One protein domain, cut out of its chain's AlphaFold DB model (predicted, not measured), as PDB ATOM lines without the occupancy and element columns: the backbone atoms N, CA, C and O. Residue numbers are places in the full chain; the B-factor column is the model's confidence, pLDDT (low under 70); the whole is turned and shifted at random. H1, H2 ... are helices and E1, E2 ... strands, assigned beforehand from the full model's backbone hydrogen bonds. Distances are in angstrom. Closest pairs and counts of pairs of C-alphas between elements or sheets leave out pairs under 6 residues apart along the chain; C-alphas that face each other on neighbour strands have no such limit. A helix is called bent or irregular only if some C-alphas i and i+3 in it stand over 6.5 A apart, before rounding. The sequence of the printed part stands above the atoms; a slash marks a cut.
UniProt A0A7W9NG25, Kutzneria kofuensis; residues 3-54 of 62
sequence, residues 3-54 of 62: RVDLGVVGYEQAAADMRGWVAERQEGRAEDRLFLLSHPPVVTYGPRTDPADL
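What this domain is: This is residues 3 to 54 of the 62 residues of a protein of Kutzneria kofuensis (UniProt A0A7W9NG25). A small body of two parallel strands, E1 and E2, side by side, has one helix, H1, running back alongside the pair, and a long tail without a named element leads away from it. The chain goes out along E1, back along H1 and out again along E2, and of the tail that follows, residues 46 to 52 stick out free. The printed part has 52 residues with two named strands and one named helix, in the order E1, H1, E2; the sheet has the order E1, E2 and is parallel, and the class is mixed, helices and strands. The whole is loose, with a radius of gyration of the C-alphas of 13.9 A, and elongated, with spans of 42 by 23 by 15 A.

How they stand to each other: E1, residues 3 to 8, and E2, residues 33 to 38, are parallel neighbours, with 19 degrees between their directions. The C-alphas of Arg 3 and Leu 34 face each other at 4.8 A, and those of Val 8 and Ser 38 at 4.7 A. N 4 and O 34 are within hydrogen-bond range at 2.9 A, and so are N 38 and O 7 at 2.8 A. H1, residues 11 to 26, and E2 are near each other: no pair of their C-alphas is within 8 A, but 10 pairs are within 10 A. Between H1 and E1, 2 pairs of C-alphas are within 10 A. E1, H1 and E2 form a strand-helix-strand unit, two parallel neighbour strands with a helix between them along the chain, and its crossover is right-handed. In H1, 11 of 12 O i to N i+4 pairs are within hydrogen-bond range.

Where its parts are: E1 begins with C-alpha 3 at (45.818, -39.689, 90.458) and is 15.7 A long from first to last C-alpha. A tight link of 2 residues leads to H1, which begins with C-alpha 11 at (34.754, -24.035, 89.002), is 22.6 A long and is not bent. A short link of 6 residues follows. E2 is 16.4 A long and ends with C-alpha 38 at (33.791, -31.825, 92.929). Residues 39 to 54 hold no named element.

The domain as a whole: The two C-alphas farthest apart are those of Arg 29 and Ala 52, at 42.3 A. The C-alphas of residues 39 to 54 lie 10 to 25 A from the mean of the C-alphas, and residues 46 to 52 stand free. The printed part has no cut, and neither link between named elements is long. The mean pLDDT of the printed part of this model is 96.8, and no printed residue is under 70.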
ATOM      1  N   ARG A   3      47.097 -40.220  89.954       98.19
ATOM      2  CA  ARG A   3      45.818 -39.689  90.458       98.19
ATOM      3  C   ARG A   3      46.062 -38.563  91.472       98.19
ATOM      4  O   ARG A   3      46.980 -38.667  92.284       98.19
ATOM      5  N   VAL A   4      45.250 -37.507  91.421       98.31
ATOM      6  CA  VAL A   4      45.278 -36.370  92.355       98.31
ATOM      7  C   VAL A   4      43.851 -36.069  92.810       98.31
ATOM      8  O   VAL A   4      43.007 -35.729  91.987       98.31
ATOM      9  N   ASP A   5      43.578 -36.184  94.106       98.44
ATOM     10  CA  ASP A   5      42.266 -35.908  94.697       98.44
ATOM     11  C   ASP A   5      42.265 -34.505  95.336       98.44
ATOM     12  O   ASP A   5      43.067 -34.235  96.229       98.44
ATOM     13  N   LEU A   6      41.394 -33.601  94.869       98.25
ATOM     14  CA  LEU A   6      41.357 -32.183  95.283       98.25
ATOM     15  C   LEU A   6      40.162 -31.822  96.178       98.25
ATOM     16  O   LEU A   6      40.087 -30.707  96.690       98.25
ATOM     17  N   GLY A   7      39.215 -32.742  96.369       98.50
ATOM     18  CA  GLY A   7      37.995 -32.471  97.127       98.50
ATOM     19  C   GLY A   7      37.071 -31.483  96.407       98.50
ATOM     20  O   GLY A   7      36.884 -31.577  95.195       98.50
ATOM     21  N   VAL A   8      36.457 -30.565  97.158       98.38
ATOM     22  CA  VAL A   8      35.524 -29.567  96.613       98.38
ATOM     23  C   VAL A   8      36.272 -28.282  96.274       98.38
ATOM     24  O   VAL A   8      36.882 -27.672  97.149       98.38
ATOM     25  N   VAL A   9      36.184 -27.839  95.020       98.38
ATOM     26  CA  VAL A   9      36.863 -26.637  94.514       98.38
ATOM     27  C   VAL A   9      35.919 -25.787  93.664       98.38
ATOM     28  O   VAL A   9      35.022 -26.308  93.000       98.38
ATOM     29  N   GLY A  10      36.108 -24.467  93.654       98.44
ATOM     30  CA  GLY A  10      35.343 -23.573  92.776       98.44
ATOM     31  C   GLY A  10      35.638 -23.837  91.295       98.44
ATOM     32  O   GLY A  10      36.784 -24.104  90.936       98.44
ATOM     33  N   TYR A  11      34.616 -23.748  90.437       98.00
ATOM     34  CA  TYR A  11      34.754 -24.035  89.002       98.00
ATOM     35  C   TYR A  11      35.798 -23.143  88.317       98.00
ATOM     36  O   TYR A  11      36.708 -23.653  87.672       98.00
ATOM     37  N   GLU A  12      35.722 -21.824  88.523       97.12
ATOM     38  CA  GLU A  12      36.644 -20.865  87.900       97.12
ATOM     39  C   GLU A  12      38.102 -21.081  88.327       97.12
ATOM     40  O   GLU A  12      39.012 -21.022  87.498       97.12
ATOM     41  N   GLN A  13      38.325 -21.400  89.609       97.88
ATOM     42  CA  GLN A  13      39.653 -21.729  90.130       97.88
ATOM     43  C   GLN A  13      40.199 -22.991  89.456       97.88
ATOM     44  O   GLN A  13      41.291 -22.965  88.896       97.88
ATOM     45  N   ALA A  14      39.411 -24.071  89.426       98.19
ATOM     46  CA  ALA A  14      39.821 -25.315  88.781       98.19
ATOM     47  C   ALA A  14      40.093 -25.124  87.280       98.19
ATOM     48  O   ALA A  14      41.087 -25.631  86.768       98.19
ATOM     49  N   ALA A  15      39.262 -24.352  86.573       97.00
ATOM     50  CA  ALA A  15      39.463 -24.047  85.160       97.00
ATOM     51  C   ALA A  15      40.755 -23.246  84.913       97.00
ATOM     52  O   ALA A  15      41.425 -23.452  83.896       97.00
ATOM     53  N   ALA A  16      41.121 -22.341  85.828       97.81
ATOM     54  CA  ALA A  16      42.393 -21.628  85.783       97.81
ATOM     55  C   ALA A  16      43.584 -22.557  86.045       97.81
ATOM     56  O   ALA A  16      44.530 -22.564  85.255       97.81
ATOM     57  N   ASP A  17      43.502 -23.388  87.082       98.31
ATOM     58  CA  ASP A  17      44.567 -24.323  87.448       98.31
ATOM     59  C   ASP A  17      44.819 -25.360  86.350       98.31
ATOM     60  O   ASP A  17      45.967 -25.646  86.012       98.31
ATOM     61  N   MET A  18      43.755 -25.852  85.705       98.06
ATOM     62  CA  MET A  18      43.852 -26.781  84.578       98.06
ATOM     63  C   MET A  18      44.707 -26.228  83.436       98.06
ATOM     64  O   MET A  18      45.477 -26.984  82.841       98.06
ATOM     65  N   ARG A  19      44.632 -24.921  83.141       97.88
ATOM     66  CA  ARG A  19      45.501 -24.295  82.127       97.88
ATOM     67  C   ARG A  19      46.973 -24.366  82.538       97.88
ATOM     68  O   ARG A  19      47.815 -24.687  81.703       97.88
ATOM     69  N   GLY A  20      47.265 -24.136  83.818       98.31
ATOM     70  CA  GLY A  20      48.607 -24.291  84.381       98.31
ATOM     71  C   GLY A  20      49.114 -25.732  84.297       98.31
ATOM     72  O   GLY A  20      50.210 -25.975  83.797       98.31
ATOM     73  N   TRP A  21      48.300 -26.713  84.692       98.12
ATOM     74  CA  TRP A  21      48.689 -28.129  84.659       98.12
ATOM     75  C   TRP A  21      48.922 -28.659  83.244       98.12
ATOM     76  O   TRP A  21      49.803 -29.499  83.043       98.12
ATOM     77  N   VAL A  22      48.149 -28.175  82.267       98.38
ATOM     78  CA  VAL A  22      48.371 -28.473  80.846       98.38
ATOM     79  C   VAL A  22      49.712 -27.906  80.386       98.38
ATOM     80  O   VAL A  22      50.475 -28.638  79.757       98.38
ATOM     81  N   ALA A  23      50.039 -26.660  80.741       98.50
ATOM     82  CA  ALA A  23      51.328 -26.056  80.402       98.50
ATOM     83  C   ALA A  23      52.501 -26.838  81.021       98.50
ATOM     84  O   ALA A  23      53.409 -27.251  80.302       98.50
ATOM     85  N   GLU A  24      52.430 -27.158  82.320       98.38
ATOM     86  CA  GLU A  24      53.429 -27.997  83.003       98.38
ATOM     87  C   GLU A  24      53.652 -29.329  82.275       98.38
ATOM     88  O   GLU A  24      54.783 -29.804  82.148       98.38
ATOM     89  N   ARG A  25      52.568 -29.943  81.785       98.19
ATOM     90  CA  ARG A  25      52.635 -31.215  81.070       98.19
ATOM     91  C   ARG A  25      53.246 -31.074  79.676       98.19
ATOM     92  O   ARG A  25      54.023 -31.942  79.271       98.19
ATOM     93  N   GLN A  26      52.895 -30.023  78.941       98.44
ATOM     94  CA  GLN A  26      53.429 -29.741  77.604       98.44
ATOM     95  C   GLN A  26      54.930 -29.438  77.644       98.44
ATOM     96  O   GLN A  26      55.666 -29.861  76.760       98.44
ATOM     97  N   GLU A  27      55.392 -28.781  78.704       98.50
ATOM     98  CA  GLU A  27      56.803 -28.451  78.934       98.50
ATOM     99  C   GLU A  27      57.618 -29.622  79.512       98.50
ATOM    100  O   GLU A  27      58.813 -29.481  79.760       98.50
ATOM    101  N   GLY A  28      56.989 -30.775  79.776       98.12
ATOM    102  CA  GLY A  28      57.652 -31.936  80.377       98.12
ATOM    103  C   GLY A  28      58.023 -31.759  81.855       98.12
ATOM    104  O   GLY A  28      58.784 -32.561  82.392       98.12
ATOM    105  N   ARG A  29      57.482 -30.735  82.529       98.44
ATOM    106  CA  ARG A  29      57.703 -30.465  83.962       98.44
ATOM    107  C   ARG A  29      56.827 -31.317  84.878       98.44
ATOM    108  O   ARG A  29      57.097 -31.408  86.073       98.44
ATOM    109  N   ALA A  30      55.788 -31.940  84.329       97.75
ATOM    110  CA  ALA A  30      54.909 -32.846  85.050       97.75
ATOM    111  C   ALA A  30      54.603 -34.107  84.236       97.75
ATOM    112  O   ALA A  30      54.494 -34.071  83.010       97.75
ATOM    113  N   GLU A  31      54.413 -35.219  84.944       97.62
ATOM    114  CA  GLU A  31      53.850 -36.448  84.385       97.62
ATOM    115  C   GLU A  31      52.354 -36.295  84.052       97.62
ATOM    116  O   GLU A  31      51.694 -35.331  84.460       97.62
ATOM    117  N   ASP A  32      51.789 -37.281  83.351       98.25
ATOM    118  CA  ASP A  32      50.339 -37.367  83.165       98.25
ATOM    119  C   ASP A  32      49.633 -37.496  84.519       98.25
ATOM    120  O   ASP A  32      49.914 -38.419  85.293       98.25
ATOM    121  N   ARG A  33      48.674 -36.603  84.780       97.88
ATOM    122  CA  ARG A  33      47.868 -36.569  86.006       97.88
ATOM    123  C   ARG A  33      46.380 -36.646  85.678       97.88
ATOM    124  O   ARG A  33      45.920 -36.004  84.740       97.88
ATOM    125  N   LEU A  34      45.634 -37.388  86.489       98.06
ATOM    126  CA  LEU A  34      44.175 -37.401  86.511       98.06
ATOM    127  C   LEU A  34      43.703 -36.728  87.799       98.06
ATOM    128  O   LEU A  34      43.916 -37.261  88.891       98.06
ATOM    129  N   PHE A  35      43.071 -35.566  87.660       98.12
ATOM    130  CA  PHE A  35      42.547 -34.786  88.777       98.12
ATOM    131  C   PHE A  35      41.090 -35.157  89.037       98.12
ATOM    132  O   PHE A  35      40.262 -35.114  88.128       98.12
ATOM    133  N   LEU A  36      40.784 -35.519  90.278       98.50
ATOM    134  CA  LEU A  36      39.444 -35.838  90.745       98.50
ATOM    135  C   LEU A  36      39.012 -34.790  91.760       98.50
ATOM    136  O   LEU A  36      39.721 -34.500  92.725       98.50
ATOM    137  N   LEU A  37      37.847 -34.208  91.518       98.44
ATOM    138  CA  LEU A  37      37.326 -33.088  92.282       98.44
ATOM    139  C   LEU A  37      35.801 -33.059  92.205       98.44
ATOM    140  O   LEU A  37      35.177 -33.787  91.434       98.44
ATOM    141  N   SER A  38      35.199 -32.200  93.009       98.50
ATOM    142  CA  SER A  38      33.791 -31.825  92.929       98.50
ATOM    143  C   SER A  38      33.679 -30.304  92.933       98.50
ATOM    144  O   SER A  38      34.569 -29.614  93.429       98.50
ATOM    145  N   HIS A  39      32.579 -29.774  92.410       98.56
ATOM    146  CA  HIS A  39      32.284 -28.346  92.461       98.56
ATOM    147  C   HIS A  39      31.100 -28.074  93.393       98.56
ATOM    148  O   HIS A  39      30.196 -28.911  93.483       98.56
ATOM    149  N   PRO A  40      31.047 -26.896  94.045       98.56
ATOM    150  CA  PRO A  40      29.770 -26.317  94.449       98.56
ATOM    151  C   PRO A  40      28.795 -26.269  93.253       98.56
ATOM    152  O   PRO A  40      29.256 -26.312  92.108       98.56
ATOM    153  N   PRO A  41      27.470 -26.162  93.474       98.19
ATOM    154  CA  PRO A  41      26.493 -26.137  92.387       98.19
ATOM    155  C   PRO A  41      26.853 -25.115  91.302       98.19
ATOM    156  O   PRO A  41      26.977 -23.922  91.574       98.19
ATOM    157  N   VAL A  42      27.030 -25.597  90.075       96.81
ATOM    158  CA  VAL A  42      27.428 -24.792  88.920       96.81
ATOM    159  C   VAL A  42      26.800 -25.375  87.656       96.81
ATOM    160  O   VAL A  42      26.708 -26.594  87.511       96.81
ATOM    161  N   VAL A  43      26.373 -24.505  86.741       95.00
ATOM    162  CA  VAL A  43      25.971 -24.878  85.379       95.00
ATOM    163  C   VAL A  43      26.979 -24.271  84.415       95.00
ATOM    164  O   VAL A  43      27.266 -23.078  84.485       95.00
ATOM    165  N   THR A  44      27.525 -25.093  83.524       94.12
ATOM    166  CA  THR A  44      28.512 -24.671  82.527       94.12
ATOM    167  C   THR A  44      27.924 -24.811  81.135       94.12
ATOM    168  O   THR A  44      27.401 -25.873  80.794       94.12
ATOM    169  N   TYR A  45      28.067 -23.778  80.313       93.38
ATOM    170  CA  TYR A  45      27.592 -23.775  78.935       93.38
ATOM    171  C   TYR A  45      28.784 -23.860  77.987       93.38
ATOM    172  O   TYR A  45      29.707 -23.049  78.054       93.38
ATOM    173  N   GLY A  46      28.793 -24.882  77.136       91.44
ATOM    174  CA  GLY A  46      29.873 -25.101  76.184       91.44
ATOM    175  C   GLY A  46      29.661 -24.322  74.883       91.44
ATOM    176  O   GLY A  46      28.559 -23.848  74.610       91.44
ATOM    177  N   PRO A  47      30.666 -24.284  73.992       90.50
ATOM    178  CA  PRO A  47      30.556 -23.603  72.695       90.50
ATOM    179  C   PRO A  47      29.432 -24.121  71.780       90.50
ATOM    180  O   PRO A  47      29.101 -23.479  70.787       90.50
ATOM    181  N   ARG A  48      28.883 -25.308  72.079       91.69
ATOM    182  CA  ARG A  48      27.810 -25.974  71.322       91.69
ATOM    183  C   ARG A  48      26.481 -26.054  72.082       91.69
ATOM    184  O   ARG A  48      25.596 -26.770  71.631       91.69
ATOM    185  N   THR A  49      26.354 -25.392  73.232       92.50
ATOM    186  CA  THR A  49      25.066 -25.276  73.929       92.50
ATOM    187  C   THR A  49      24.065 -24.575  73.011       92.50
ATOM    188  O   THR A  49      24.408 -23.555  72.406       92.50
ATOM    189  N   ASP A  50      22.853 -25.122  72.898       92.06
ATOM    190  CA  ASP A  50      21.778 -24.473  72.152       92.06
ATOM    191  C   ASP A  50      21.481 -23.113  72.802       92.06
ATOM    192  O   ASP A  50      21.282 -23.049  74.018       92.06
ATOM    193  N   PRO A  51      21.453 -22.003  72.047       90.75
ATOM    194  CA  PRO A  51      21.069 -20.710  72.595       90.75
ATOM    195  C   PRO A  51      19.734 -20.714  73.356       90.75
ATOM    196  O   PRO A  51      19.565 -19.891  74.253       90.75
ATOM    197  N   ALA A  52      18.807 -21.622  73.033       91.38
ATOM    198  CA  ALA A  52      17.546 -21.792  73.752       91.38
ATOM    199  C   ALA A  52      17.713 -22.351  75.180       91.38
ATOM    200  O   ALA A  52      16.852 -22.107  76.023       91.38
ATOM    201  N   ASP A  53      18.820 -23.044  75.469       92.69
ATOM    202  CA  ASP A  53      19.149 -23.581  76.799       92.69
ATOM    203  C   ASP A  53      19.877 -22.557  77.690       92.69
ATOM    204  O   ASP A  53      20.163 -22.822  78.864       92.69
ATOM    205  N   LEU A  54      20.223 -21.385  77.142       91.75
ATOM    206  CA  LEU A  54      20.901 -20.336  77.892       91.75
ATOM    207  C   LEU A  54      19.919 -19.566  78.788       91.75
ATOM    208  O   LEU A  54      18.791 -19.277  78.380       91.75
TER     209      LEU A  54